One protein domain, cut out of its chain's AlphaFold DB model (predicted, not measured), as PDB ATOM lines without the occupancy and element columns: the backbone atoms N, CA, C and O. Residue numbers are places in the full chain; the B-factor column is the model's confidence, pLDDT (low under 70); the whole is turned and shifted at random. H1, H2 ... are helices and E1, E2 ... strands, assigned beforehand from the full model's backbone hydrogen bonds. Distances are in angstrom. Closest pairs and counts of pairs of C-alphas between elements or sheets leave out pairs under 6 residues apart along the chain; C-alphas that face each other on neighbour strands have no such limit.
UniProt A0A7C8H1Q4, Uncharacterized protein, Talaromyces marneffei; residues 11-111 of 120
ATOM      1  N   GLY A  11     130.520 105.893 108.256       94.38
ATOM      2  CA  GLY A  11     131.022 105.124 109.373       94.38
ATOM      3  C   GLY A  11     132.447 105.523 109.712       94.38
ATOM      4  O   GLY A  11     133.172 106.088 108.893       94.38
ATOM      5  N   CYS A  12     132.798 105.271 110.962       93.38
ATOM      6  CA  CYS A  12     134.043 105.665 111.583       93.38
ATOM      7  C   CYS A  12     134.690 104.432 112.203       93.38
ATOM      8  O   CYS A  12     134.021 103.648 112.880       93.38
ATOM      9  N   ILE A  13     135.985 104.270 111.961       94.00
ATOM     10  CA  ILE A  13     136.816 103.300 112.662       94.00
ATOM     11  C   ILE A  13     137.922 104.099 113.332       94.00
ATOM     12  O   ILE A  13     138.709 104.759 112.654       94.00
ATOM     13  N   TYR A  14     137.967 104.031 114.653       92.56
ATOM     14  CA  TYR A  14     139.035 104.588 115.462       92.56
ATOM     15  C   TYR A  14     139.837 103.443 116.077       92.56
ATOM     16  O   TYR A  14     139.269 102.524 116.667       92.56
ATOM     17  N   ILE A  15     141.155 103.484 115.891       94.50
ATOM     18  CA  ILE A  15     142.098 102.486 116.397       94.50
ATOM     19  C   ILE A  15     142.810 103.139 117.578       94.50
ATOM     20  O   ILE A  15     143.568 104.085 117.370       94.50
ATOM     21  N   ALA A  16     142.512 102.683 118.793       88.19
ATOM     22  CA  ALA A  16     142.980 103.341 120.017       88.19
ATOM     23  C   ALA A  16     144.007 102.517 120.800       88.19
ATOM     24  O   ALA A  16     144.801 103.109 121.521       88.19
ATOM     25  N   ASP A  17     143.968 101.183 120.665       90.31
ATOM     26  CA  ASP A  17     144.754 100.223 121.458       90.31
ATOM     27  C   ASP A  17     144.842 100.602 122.949       90.31
ATOM     28  O   ASP A  17     145.911 100.833 123.511       90.31
ATOM     29  N   TYR A  18     143.668 100.766 123.571       92.69
ATOM     30  CA  TYR A  18     143.537 101.331 124.911       92.69
ATOM     31  C   TYR A  18     142.941 100.342 125.916       92.69
ATOM     32  O   TYR A  18     141.880  99.758 125.670       92.69
ATOM     33  N   VAL A  19     143.572 100.225 127.087       94.19
ATOM     34  CA  VAL A  19     143.097  99.421 128.223       94.19
ATOM     35  C   VAL A  19     142.925 100.335 129.446       94.19
ATOM     36  O   VAL A  19     143.909 100.934 129.880       94.19
ATOM     37  N   PRO A  20     141.702 100.485 129.989       93.81
ATOM     38  CA  PRO A  20     141.442 101.383 131.115       93.81
ATOM     39  C   PRO A  20     141.882 100.817 132.476       93.81
ATOM     40  O   PRO A  20     141.908  99.603 132.673       93.81
ATOM     41  N   ASP A  21     142.125 101.714 133.440       95.38
ATOM     42  CA  ASP A  21     142.278 101.391 134.868       95.38
ATOM     43  C   ASP A  21     141.060 101.890 135.665       95.38
ATOM     44  O   ASP A  21     140.889 103.089 135.886       95.38
ATOM     45  N   GLU A  22     140.215 100.968 136.136       94.06
ATOM     46  CA  GLU A  22     138.985 101.278 136.890       94.06
ATOM     47  C   GLU A  22     139.229 101.926 138.270       94.06
ATOM     48  O   GLU A  22     138.289 102.418 138.920       94.06
ATOM     49  N   ASN A  23     140.474 101.914 138.757       93.44
ATOM     50  CA  ASN A  23     140.834 102.609 139.990       93.44
ATOM     51  C   ASN A  23     140.923 104.122 139.783       93.44
ATOM     52  O   ASN A  23     140.553 104.870 140.688       93.44
ATOM     53  N   ASP A  24     141.349 104.550 138.596       95.50
ATOM     54  CA  ASP A  24     141.579 105.953 138.247       95.50
ATOM     55  C   ASP A  24     140.502 106.513 137.298       95.50
ATOM     56  O   ASP A  24     140.265 107.719 137.238       95.50
ATOM     57  N   GLN A  25     139.792 105.646 136.569       94.88
ATOM     58  CA  GLN A  25     138.943 106.049 135.449       94.88
ATOM     59  C   GLN A  25     137.522 105.486 135.530       94.88
ATOM     60  O   GLN A  25     137.255 104.448 136.131       94.88
ATOM     61  N   ALA A  26     136.588 106.189 134.882       92.38
ATOM     62  CA  ALA A  26     135.197 105.749 134.742       92.38
ATOM     63  C   ALA A  26     134.968 104.837 133.521       92.38
ATOM     64  O   ALA A  26     133.987 104.098 133.473       92.38
ATOM     65  N   ILE A  27     135.860 104.893 132.527       92.88
ATOM     66  CA  ILE A  27     135.878 103.951 131.402       92.88
ATOM     67  C   ILE A  27     136.384 102.608 131.934       92.88
ATOM     68  O   ILE A  27     137.322 102.583 132.720       92.88
ATOM     69  N   SER A  28     135.771 101.504 131.510       95.06
ATOM     70  CA  SER A  28     136.105 100.155 132.003       95.06
ATOM     71  C   SER A  28     136.228  99.094 130.913       95.06
ATOM     72  O   SER A  28     136.914  98.095 131.098       95.06
ATOM     73  N   LEU A  29     135.612  99.305 129.747       94.38
ATOM     74  CA  LEU A  29     135.756  98.386 128.622       94.38
ATOM     75  C   LEU A  29     137.031  98.707 127.820       94.38
ATOM     76  O   LEU A  29     137.289  99.886 127.548       94.38
ATOM     77  N   PRO A  30     137.810  97.692 127.403       93.25
ATOM     78  CA  PRO A  30     138.968  97.894 126.538       93.25
ATOM     79  C   PRO A  30     138.532  98.389 125.155       93.25
ATOM     80  O   PRO A  30     137.502  97.970 124.623       93.25
ATOM     81  N   GLN A  31     139.334  99.265 124.556       90.62
ATOM     82  CA  GLN A  31     139.058  99.905 123.272       90.62
ATOM     83  C   GLN A  31     140.231  99.695 122.316       90.62
ATOM     84  O   GLN A  31     141.049 100.583 122.102       90.62
ATOM     85  N   HIS A  32     140.319  98.518 121.699       91.31
ATOM     86  CA  HIS A  32     141.261  98.324 120.588       91.31
ATOM     87  C   HIS A  32     140.734  99.001 119.317       91.31
ATOM     88  O   HIS A  32     141.460  99.723 118.631       91.31
ATOM     89  N   TYR A  33     139.434  98.826 119.068       92.81
ATOM     90  CA  TYR A  33     138.708  99.424 117.959       92.81
ATOM     91  C   TYR A  33     137.393 100.013 118.453       92.81
ATOM     92  O   TYR A  33     136.588  99.320 119.075       92.81
ATOM     93  N   TYR A  34     137.144 101.266 118.101       92.81
ATOM     94  CA  TYR A  34     135.822 101.868 118.176       92.81
ATOM     95  C   TYR A  34     135.248 101.966 116.764       92.81
ATOM     96  O   TYR A  34     135.873 102.528 115.864       92.81
ATOM     97  N   ILE A  35     134.072 101.371 116.559       93.88
ATOM     98  CA  ILE A  35     133.408 101.312 115.255       93.88
ATOM     99  C   ILE A  35     132.013 101.923 115.371       93.88
ATOM    100  O   ILE A  35     131.102 101.332 115.956       93.88
ATOM    101  N   ALA A  36     131.831 103.076 114.736       94.06
ATOM    102  CA  ALA A  36     130.567 103.801 114.703       94.06
ATOM    103  C   ALA A  36     130.001 103.880 113.286       94.06
ATOM    104  O   ALA A  36     130.739 103.889 112.299       94.06
ATOM    105  N   SER A  37     128.680 103.960 113.188       94.62
ATOM    106  CA  SER A  37     127.961 104.224 111.948       94.62
ATOM    107  C   SER A  37     126.904 105.278 112.227       94.62
ATOM    108  O   SER A  37     126.102 105.126 113.143       94.62
ATOM    109  N   MET A  38     126.882 106.325 111.414       94.06
ATOM    110  CA  MET A  38     125.856 107.353 111.431       94.06
ATOM    111  C   MET A  38     125.000 107.162 110.187       94.06
ATOM    112  O   MET A  38     125.437 107.426 109.065       94.06
ATOM    113  N   THR A  39     123.780 106.663 110.365       95.12
ATOM    114  CA  THR A  39     122.807 106.596 109.274       95.12
ATOM    115  C   THR A  39     122.223 107.979 109.034       95.12
ATOM    116  O   THR A  39     121.706 108.591 109.963       95.12
ATOM    117  N   CYS A  40     122.291 108.481 107.801       95.94
ATOM    118  CA  CYS A  40     121.783 109.813 107.465       95.94
ATOM    119  C   CYS A  40     120.779 109.741 106.312       95.94
ATOM    120  O   CYS A  40     121.067 109.187 105.245       95.94
ATOM    121  N   TRP A  41     119.605 110.338 106.503       96.75
ATOM    122  CA  TRP A  41     118.520 110.379 105.522       96.75
ATOM    123  C   TRP A  41     117.752 111.709 105.616       96.75
ATOM    124  O   TRP A  41     118.072 112.556 106.443       96.75
ATOM    125  N   ARG A  42     116.821 111.953 104.684       97.06
ATOM    126  CA  ARG A  42     115.986 113.177 104.661       97.06
ATOM    127  C   ARG A  42     114.495 112.892 104.744       97.06
ATOM    128  O   ARG A  42     113.767 113.741 105.230       97.06
ATOM    129  N   ASP A  43     114.063 111.760 104.201       97.31
ATOM    130  CA  ASP A  43     112.660 111.372 104.161       97.31
ATOM    131  C   ASP A  43     112.284 110.680 105.481       97.31
ATOM    132  O   ASP A  43     112.762 109.566 105.707       97.31
ATOM    133  N   PRO A  44     111.452 111.290 106.344       97.25
ATOM    134  CA  PRO A  44     111.093 110.706 107.639       97.25
ATOM    135  C   PRO A  44     110.389 109.348 107.521       97.25
ATOM    136  O   PRO A  44     110.399 108.554 108.457       97.25
ATOM    137  N   SER A  45     109.823 109.008 106.356       98.00
ATOM    138  CA  SER A  45     109.253 107.671 106.139       98.00
ATOM    139  C   SER A  45     110.299 106.548 106.223       98.00
ATOM    140  O   SER A  45     109.945 105.372 106.323       98.00
ATOM    141  N   TRP A  46     111.595 106.884 106.201       97.88
ATOM    142  CA  TRP A  46     112.692 105.922 106.299       97.88
ATOM    143  C   TRP A  46     113.135 105.651 107.741       97.88
ATOM    144  O   TRP A  46     113.953 104.751 107.928       97.88
ATOM    145  N   ASP A  47     112.599 106.346 108.746       96.06
ATOM    146  CA  ASP A  47     113.032 106.232 110.149       96.06
ATOM    147  C   ASP A  47     113.058 104.774 110.627       96.06
ATOM    148  O   ASP A  47     114.097 104.261 111.044       96.06
ATOM    149  N   ALA A  48     111.943 104.054 110.464       95.88
ATOM    150  CA  ALA A  48     111.838 102.652 110.870       95.88
ATOM    151  C   ALA A  48     112.850 101.752 110.141       95.88
ATOM    152  O   ALA A  48     113.442 100.852 110.739       95.88
ATOM    153  N   ARG A  49     113.092 102.018 108.851       96.12
ATOM    154  CA  ARG A  49     114.076 101.285 108.045       96.12
ATOM    155  C   ARG A  49     115.500 101.528 108.546       96.12
ATOM    156  O   ARG A  49     116.286 100.585 108.585       96.12
ATOM    157  N   MET A  50     115.842 102.765 108.902       95.81
ATOM    158  CA  MET A  50     117.189 103.129 109.356       95.81
ATOM    159  C   MET A  50     117.464 102.587 110.755       95.81
ATOM    160  O   MET A  50     118.494 101.942 110.960       95.81
ATOM    161  N   SER A  51     116.500 102.727 111.669       93.88
ATOM    162  CA  SER A  51     116.556 102.113 112.998       93.88
ATOM    163  C   SER A  51     116.705 100.596 112.911       93.88
ATOM    164  O   SER A  51     117.511 100.017 113.636       93.88
ATOM    165  N   ARG A  52     115.984  99.942 111.989       94.62
ATOM    166  CA  ARG A  52     116.105  98.495 111.781       94.62
ATOM    167  C   ARG A  52     117.468  98.096 111.226       94.62
ATOM    168  O   ARG A  52     118.055  97.135 111.713       94.62
ATOM    169  N   TRP A  53     117.983  98.832 110.241       95.19
ATOM    170  CA  TRP A  53     119.308  98.565 109.681       95.19
ATOM    171  C   TRP A  53     120.400  98.675 110.755       95.19
ATOM    172  O   TRP A  53     121.255  97.793 110.838       95.19
ATOM    173  N   MET A  54     120.343  99.709 111.608       93.94
ATOM    174  CA  MET A  54     121.273  99.879 112.733       93.94
ATOM    175  C   MET A  54     121.206  98.690 113.689       93.94
ATOM    176  O   MET A  54     122.244  98.083 113.966       93.94
ATOM    177  N   LEU A  55     119.997  98.313 114.120       93.50
ATOM    178  CA  LEU A  55     119.781  97.155 114.983       93.50
ATOM    179  C   LEU A  55     120.406  95.894 114.380       93.50
ATOM    180  O   LEU A  55     121.239  95.255 115.013       93.50
ATOM    181  N   ASP A  56     120.072  95.572 113.129       94.00
ATOM    182  CA  ASP A  56     120.523  94.342 112.477       94.00
ATOM    183  C   ASP A  56     122.053  94.276 112.354       94.00
ATOM    184  O   ASP A  56     122.656  93.244 112.660       94.00
ATOM    185  N   LYS A  57     122.715  95.371 111.947       93.81
ATOM    186  CA  LYS A  57     124.183  95.396 111.828       93.81
ATOM    187  C   LYS A  57     124.869  95.287 113.181       93.81
ATOM    188  O   LYS A  57     125.808  94.501 113.327       93.81
ATOM    189  N   TYR A  58     124.402  96.038 114.172       92.62
ATOM    190  CA  TYR A  58     125.040  96.067 115.481       92.62
ATOM    191  C   TYR A  58     124.706  94.847 116.342       92.62
ATOM    192  O   TYR A  58     125.517  94.488 117.193       92.62
ATOM    193  N   THR A  59     123.604  94.139 116.083       92.88
ATOM    194  CA  THR A  59     123.354  92.800 116.640       92.88
ATOM    195  C   THR A  59     124.368  91.776 116.125       92.88
ATOM    196  O   THR A  59     124.787  90.905 116.883       92.88
ATOM    197  N   GLN A  60     124.808  91.865 114.864       92.31
ATOM    198  CA  GLN A  60     125.882  90.992 114.372       92.31
ATOM    199  C   GLN A  60     127.240  91.384 114.958       92.31
ATOM    200  O   GLN A  60     127.980  90.510 115.401       92.31
ATOM    201  N   ALA A  61     127.545  92.685 115.010       91.44
ATOM    202  CA  ALA A  61     128.788  93.181 115.602       91.44
ATOM    203  C   ALA A  61     128.905  92.838 117.097       91.44
ATOM    204  O   ALA A  61     129.996  92.517 117.560       91.44
ATOM    205  N   ALA A  62     127.781  92.825 117.827       90.75
ATOM    206  CA  ALA A  62     127.731  92.499 119.251       90.75
ATOM    207  C   ALA A  62     128.370  91.142 119.593       90.75
ATOM    208  O   ALA A  62     128.935  90.990 120.668       90.75
ATOM    209  N   LYS A  63     128.329  90.175 118.668       92.06
ATOM    210  CA  LYS A  63     128.888  88.824 118.855       92.06
ATOM    211  C   LYS A  63     130.412  88.790 118.968       92.06
ATOM    212  O   LYS A  63     130.960  87.776 119.373       92.06
ATOM    213  N   VAL A  64     131.085  89.854 118.534       92.75
ATOM    214  CA  VAL A  64     132.553  89.954 118.496       92.75
ATOM    215  C   VAL A  64     133.064  91.232 119.165       92.75
ATOM    216  O   VAL A  64     134.249  91.540 119.083       92.75
ATOM    217  N   SER A  65     132.179  92.004 119.797       92.88
ATOM    218  CA  SER A  65     132.522  93.244 120.492       92.88
ATOM    219  C   SER A  65     132.470  93.053 122.002       92.88
ATOM    220  O   SER A  65     131.604  92.340 122.498       92.88
ATOM    221  N   CYS A  66     133.299  93.790 122.734       92.88
ATOM    222  CA  CYS A  66     133.251  93.846 124.196       92.88
ATOM    223  C   CYS A  66     132.112  94.727 124.749       92.88
ATOM    224  O   CYS A  66     131.845  94.689 125.946       92.88
ATOM    225  N   GLY A  67     131.435  95.514 123.905       92.75
ATOM    226  CA  GLY A  67     130.331  96.368 124.330       92.75
ATOM    227  C   GLY A  67     130.065  97.547 123.399       92.75
ATOM    228  O   GLY A  67     130.374  97.514 122.206       92.75
ATOM    229  N   GLN A  68     129.466  98.592 123.959       92.44
ATOM    230  CA  GLN A  68     129.102  99.825 123.279       92.44
ATOM    231  C   GLN A  68     129.676 101.038 124.010       92.44
ATOM    232  O   GLN A  68     129.662 101.115 125.236       92.44
ATOM    233  N   TYR A  69     130.131 102.023 123.238       91.88
ATOM    234  CA  TYR A  69     130.495 103.318 123.789       91.88
ATOM    235  C   TYR A  69     129.259 104.030 124.347       91.88
ATOM    236  O   TYR A  69     128.247 104.154 123.659       91.88
ATOM    237  N   ILE A  70     129.343 104.507 125.590       89.88
ATOM    238  CA  ILE A  70     128.187 105.017 126.343       89.88
ATOM    239  C   ILE A  70     127.435 106.154 125.635       89.88
ATOM    240  O   ILE A  70     126.219 106.245 125.761       89.88
ATOM    241  N   ALA A  71     128.133 106.986 124.857       89.88
ATOM    242  CA  ALA A  71     127.522 108.100 124.134       89.88
ATOM    243  C   ALA A  71     126.633 107.651 122.960       89.88
ATOM    244  O   ALA A  71     125.761 108.404 122.540       89.88
ATOM    245  N   ASP A  72     126.824 106.426 122.467       90.81
ATOM    246  CA  ASP A  72     126.022 105.844 121.388       90.81
ATOM    247  C   ASP A  72     124.875 104.971 121.920       90.81
ATOM    248  O   ASP A  72     124.143 104.365 121.134       90.81
ATOM    249  N   PHE A  73     124.754 104.817 123.244       89.81
ATOM    250  CA  PHE A  73     123.766 103.935 123.853       89.81
ATOM    251  C   PHE A  73     122.337 104.422 123.583       89.81
ATOM    252  O   PHE A  73     121.994 105.573 123.842       89.81
ATOM    253  N   ASP A  74     121.489 103.503 123.123       87.44
ATOM    254  CA  ASP A  74     120.064 103.730 122.908       87.44
ATOM    255  C   ASP A  74     119.280 102.579 123.542       87.44
ATOM    256  O   ASP A  74     119.426 101.415 123.162       87.44
ATOM    257  N   VAL A  75     118.430 102.917 124.511       84.50
ATOM    258  CA  VAL A  75     117.601 101.957 125.253       84.50
ATOM    259  C   VAL A  75     116.574 101.247 124.362       84.50
ATOM    260  O   VAL A  75     116.108 100.166 124.710       84.50
ATOM    261  N   ASN A  76     116.232 101.827 123.209       83.00
ATOM    262  CA  ASN A  76     115.277 101.253 122.261       83.00
ATOM    263  C   ASN A  76     115.934 100.304 121.246       83.00
ATOM    264  O   ASN A  76     115.252  99.752 120.382       83.00
ATOM    265  N   GLN A  77     117.257 100.140 121.312       86.00
ATOM    266  CA  GLN A  77     118.038  99.290 120.418       86.00
ATOM    267  C   GLN A  77     118.452  97.998 121.142       86.00
ATOM    268  O   GLN A  77     117.765  97.501 122.034       86.00
ATOM    269  N   ARG A  78     119.570  97.392 120.729       84.88
ATOM    270  CA  ARG A  78     120.155  96.252 121.443       84.88
ATOM    271  C   ARG A  78     120.728  96.711 122.791       84.88
ATOM    272  O   ARG A  78     121.415  97.729 122.867       84.88
ATOM    273  N   ILE A  79     120.539  95.885 123.809       83.50
ATOM    274  CA  ILE A  79     121.157  96.060 125.121       83.50
ATOM    275  C   ILE A  79     122.509  95.336 125.114       83.50
ATOM    276  O   ILE A  79     122.564  94.115 124.992       83.50
ATOM    277  N   THR A  80     123.601  96.095 125.194       87.62
ATOM    278  CA  THR A  80     124.985  95.589 125.234       87.62
ATOM    279  C   THR A  80     125.771  96.279 126.343       87.62
ATOM    280  O   THR A  80     125.474  97.446 126.614       87.62
ATOM    281  N   PRO A  81     126.775  95.620 126.952       90.00
ATOM    282  CA  PRO A  81     127.583  96.224 128.009       90.00
ATOM    283  C   PRO A  81     128.132  97.596 127.605       90.00
ATOM    284  O   PRO A  81     128.651  97.754 126.504       90.00
ATOM    285  N   VAL A  82     128.009  98.588 128.490       92.06
ATOM    286  CA  VAL A  82     128.655  99.913 128.351       92.06
ATOM    287  C   VAL A  82     129.740 100.141 129.404       92.06
ATOM    288  O   VAL A  82     130.582 101.024 129.264       92.06
ATOM    289  N   LEU A  83     129.715  99.327 130.458       93.50
ATOM    290  CA  LEU A  83     130.672  99.261 131.551       93.50
ATOM    291  C   LEU A  83     130.921  97.782 131.867       93.50
ATOM    292  O   LEU A  83     130.058  96.947 131.586       93.50
ATOM    293  N   SER A  84     132.064  97.472 132.475       92.69
ATOM    294  CA  SER A  84     132.265  96.186 133.147       92.69
ATOM    295  C   SER A  84     131.290  96.029 134.322       92.69
ATOM    296  O   SER A  84     130.762  97.013 134.850       92.69
ATOM    297  N   ASP A  85     131.080  94.797 134.785       91.69
ATOM    298  CA  ASP A  85     130.194  94.522 135.923       91.69
ATOM    299  C   ASP A  85     130.667  95.221 137.209       91.69
ATOM    300  O   ASP A  85     129.863  95.756 137.982       91.69
ATOM    301  N   THR A  86     131.985  95.262 137.435       93.81
ATOM    302  CA  THR A  86     132.603  95.936 138.585       93.81
ATOM    303  C   THR A  86     132.401  97.443 138.520       93.81
ATOM    304  O   THR A  86     131.967  98.047 139.510       93.81
ATOM    305  N   ALA A  87     132.627  98.048 137.353       94.44
ATOM    306  CA  ALA A  87     132.423  99.473 137.148       94.44
ATOM    307  C   ALA A  87     130.942  99.860 137.225       94.44
ATOM    308  O   ALA A  87     130.616 100.864 137.858       94.44
ATOM    309  N   LEU A  88     130.029  99.052 136.671       92.44
ATOM    310  CA  LEU A  88     128.586  99.285 136.767       92.44
ATOM    311  C   LEU A  88     128.118  99.250 138.225       92.44
ATOM    312  O   LEU A  88     127.402 100.147 138.671       92.44
ATOM    313  N   LYS A  89     128.574  98.265 139.007       92.31
ATOM    314  CA  LYS A  89     128.268  98.181 140.442       92.31
ATOM    315  C   LYS A  89     128.789  99.401 141.208       92.31
ATOM    316  O   LYS A  89     128.055  99.975 142.016       92.31
ATOM    317  N   LYS A  90     130.035  99.818 140.950       94.06
ATOM    318  CA  LYS A  90     130.642 101.019 141.554       94.06
ATOM    319  C   LYS A  90     129.859 102.280 141.175       94.06
ATOM    320  O   LYS A  90     129.546 103.083 142.052       94.06
ATOM    321  N   PHE A  91     129.487 102.421 139.905       93.56
ATOM    322  CA  PHE A  91     128.679 103.525 139.396       93.56
ATOM    323  C   PHE A  91     127.323 103.613 140.108       93.56
ATOM    324  O   PHE A  91     126.976 104.674 140.624       93.56
ATOM    325  N   LEU A  92     126.588 102.500 140.221       92.44
ATOM    326  CA  LEU A  92     125.287 102.468 140.900       92.44
ATOM    327  C   LEU A  92     125.397 102.847 142.385       92.44
ATOM    328  O   LEU A  92     124.560 103.595 142.886       92.44
ATOM    329  N   ALA A  93     126.452 102.401 143.075       93.88
ATOM    330  CA  ALA A  93     126.699 102.763 144.472       93.88
ATOM    331  C   ALA A  93     127.016 104.261 144.648       93.88
ATOM    332  O   ALA A  93     126.490 104.907 145.558       93.88
ATOM    333  N   ILE A  94     127.838 104.836 143.762       94.88
ATOM    334  CA  ILE A  94     128.106 106.283 143.731       94.88
ATOM    335  C   ILE A  94     126.794 107.036 143.509       94.88
ATOM    336  O   ILE A  94     126.493 107.984 144.233       94.88
ATOM    337  N   ARG A  95     125.980 106.587 142.555       94.75
ATOM    338  CA  ARG A  95     124.710 107.232 142.233       94.75
ATOM    339  C   ARG A  95     123.729 107.188 143.401       94.75
ATOM    340  O   ARG A  95     123.132 108.203 143.716       94.75
ATOM    341  N   GLN A  96     123.611 106.058 144.098       93.62
ATOM    342  CA  GLN A  96     122.775 105.945 145.300       93.62
ATOM    343  C   GLN A  96     123.212 106.914 146.410       93.62
ATOM    344  O   GLN A  96     122.371 107.442 147.132       93.62
ATOM    345  N   LYS A  97     124.519 107.160 146.546       97.44
ATOM    346  CA  LYS A  97     125.061 108.097 147.538       97.44
ATOM    347  C   LYS A  97     124.764 109.560 147.196       97.44
ATOM    348  O   LYS A  97     124.500 110.338 148.107       97.44
ATOM    349  N   TRP A  98     124.868 109.937 145.922       97.56
ATOM    350  CA  TRP A  98     124.863 111.347 145.496       97.56
ATOM    351  C   TRP A  98     123.574 111.809 144.808       97.56
ATOM    352  O   TRP A  98     123.297 113.002 144.798       97.56
ATOM    353  N   ASP A  99     122.782 110.888 144.268       96.62
ATOM    354  CA  ASP A  99     121.456 111.127 143.689       96.62
ATOM    355  C   ASP A  99     120.437 110.116 144.264       96.62
ATOM    356  O   ASP A  99     119.913 109.253 143.544       96.62
ATOM    357  N   PRO A 100     120.197 110.156 145.593       95.31
ATOM    358  CA  PRO A 100     119.292 109.219 146.259       95.31
ATOM    359  C   PRO A 100     117.826 109.405 145.841       95.31
ATOM    360  O   PRO A 100     117.058 108.449 145.894       95.31
ATOM    361  N   GLU A 101     117.445 110.610 145.409       96.31
ATOM    362  CA  GLU A 101     116.078 110.953 144.983       96.31
ATOM    363  C   GLU A 101     115.804 110.637 143.508       96.31
ATOM    364  O   GLU A 101     114.686 110.809 143.030       96.31
ATOM    365  N   ASP A 102     116.805 110.124 142.795       92.75
ATOM    366  CA  ASP A 102     116.672 109.684 141.414       92.75
ATOM    367  C   ASP A 102     116.272 110.784 140.423       92.75
ATOM    368  O   ASP A 102     115.445 110.580 139.532       92.75
ATOM    369  N   MET A 103     116.914 111.947 140.549       96.19
ATOM    370  CA  MET A 103     116.704 113.078 139.645       96.19
ATOM    371  C   MET A 103     117.270 112.808 138.242       96.19
ATOM    372  O   MET A 103     116.682 113.229 137.245       96.19
ATOM    373  N   PHE A 104     118.394 112.089 138.133       93.12
ATOM    374  CA  PHE A 104     119.064 111.813 136.858       93.12
ATOM    375  C   PHE A 104     118.792 110.390 136.362       93.12
ATOM    376  O   PHE A 104     119.626 109.500 136.481       93.12
ATOM    377  N   VAL A 105     117.637 110.171 135.734       90.19
ATOM    378  CA  VAL A 105     117.134 108.827 135.377       90.19
ATOM    379  C   VAL A 105     117.801 108.153 134.166       90.19
ATOM    380  O   VAL A 105     117.484 107.007 133.851       90.19
ATOM    381  N   GLY A 106     118.725 108.824 133.468       87.25
ATOM    382  CA  GLY A 106     119.327 108.321 132.221       87.25
ATOM    383  C   GLY A 106     120.078 106.992 132.375       87.25
ATOM    384  O   GLY A 106     120.089 106.171 131.462       87.25
ATOM    385  N   TYR A 107     120.627 106.724 133.563       87.44
ATOM    386  CA  TYR A 107     121.311 105.463 133.861       87.44
ATOM    387  C   TYR A 107     120.389 104.240 133.894       87.44
ATOM    388  O   TYR A 107     120.880 103.114 133.863       87.44
ATOM    389  N   ARG A 108     119.062 104.423 133.980       87.19
ATOM    390  CA  ARG A 108     118.125 103.300 134.120       87.19
ATOM    391  C   ARG A 108     118.198 102.335 132.932       87.19
ATOM    392  O   ARG A 108     117.951 101.145 133.117       87.19
ATOM    393  N   GLY A 109     118.621 102.806 131.755       82.75
ATOM    394  CA  GLY A 109     118.911 101.955 130.597       82.75
ATOM    395  C   GLY A 109     120.054 100.956 130.830       82.75
ATOM    396  O   GLY A 109     120.061  99.886 130.228       82.75
ATOM    397  N   PHE A 110     120.974 101.246 131.754       79.75
ATOM    398  CA  PHE A 110     122.085 100.357 132.110       79.75
ATOM    399  C   PHE A 110     121.660  99.244 133.072       79.75
ATOM    400  O   PHE A 110     122.324  98.218 133.156       79.75
ATOM    401  N   SER A 111     120.537  99.403 133.778       61.16
ATOM    402  CA  SER A 111     120.066  98.437 134.787       61.16
ATOM    403  C   SER A 111     119.757  97.056 134.197       61.16
ATOM    404  O   SER A 111     119.881  96.055 134.895       61.16
TER     405      SER A 111
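Overview. This is residues 11 to 111 of the 120 residues of an uncharacterized protein of Talaromyces marneffei (UniProt A0A7C8H1Q4). A loose arch has the two-stranded hairpin E1 and E2 along one side, helices H1 and H2 apart at its ends, and residues 63 to 84 looping through the middle, with short H3 near H2. The printed 101 residues hold E1, E2, H1, H2, H3 in that order, a mixed class with an antiparallel sheet. The whole is only just loose, close to compact, with radius of gyration of the C-alphas 15.7 A, spanning 45 by 36 by 21 A.

Arrangement. E1, residues 11 to 18, and E2, residues 31 to 38, are antiparallel at 165 degrees; N 14 and O 34, 2.8 A apart, are within hydrogen-bond range. E2 and H1, residues 44 to 62, are near each other, with 8 pairs of C-alphas within 10 A. H2, residues 85 to 98, and H3, residues 105 to 111, are near each other, with 10 such pairs. Every O i to N i+4 pair is within range in H2, 13 of 15 in H1 and 0 of 3 in H3, where 3 of 4 O i to N i+3 pairs are.

Along the chain. E1 begins at C-alpha 11 (131.022, 105.124, 109.373) and H3 ends at C-alpha 111 (120.066, 98.437, 134.787). H1 measures 27.3 A, E1 20.3 A, H2 20.1 A and E2 19.2 A.

Size, cuts and confidence. The printed part has no cut; links E1 to E2 and H1 to H2 are long. Residue 111 alone is under pLDDT 70.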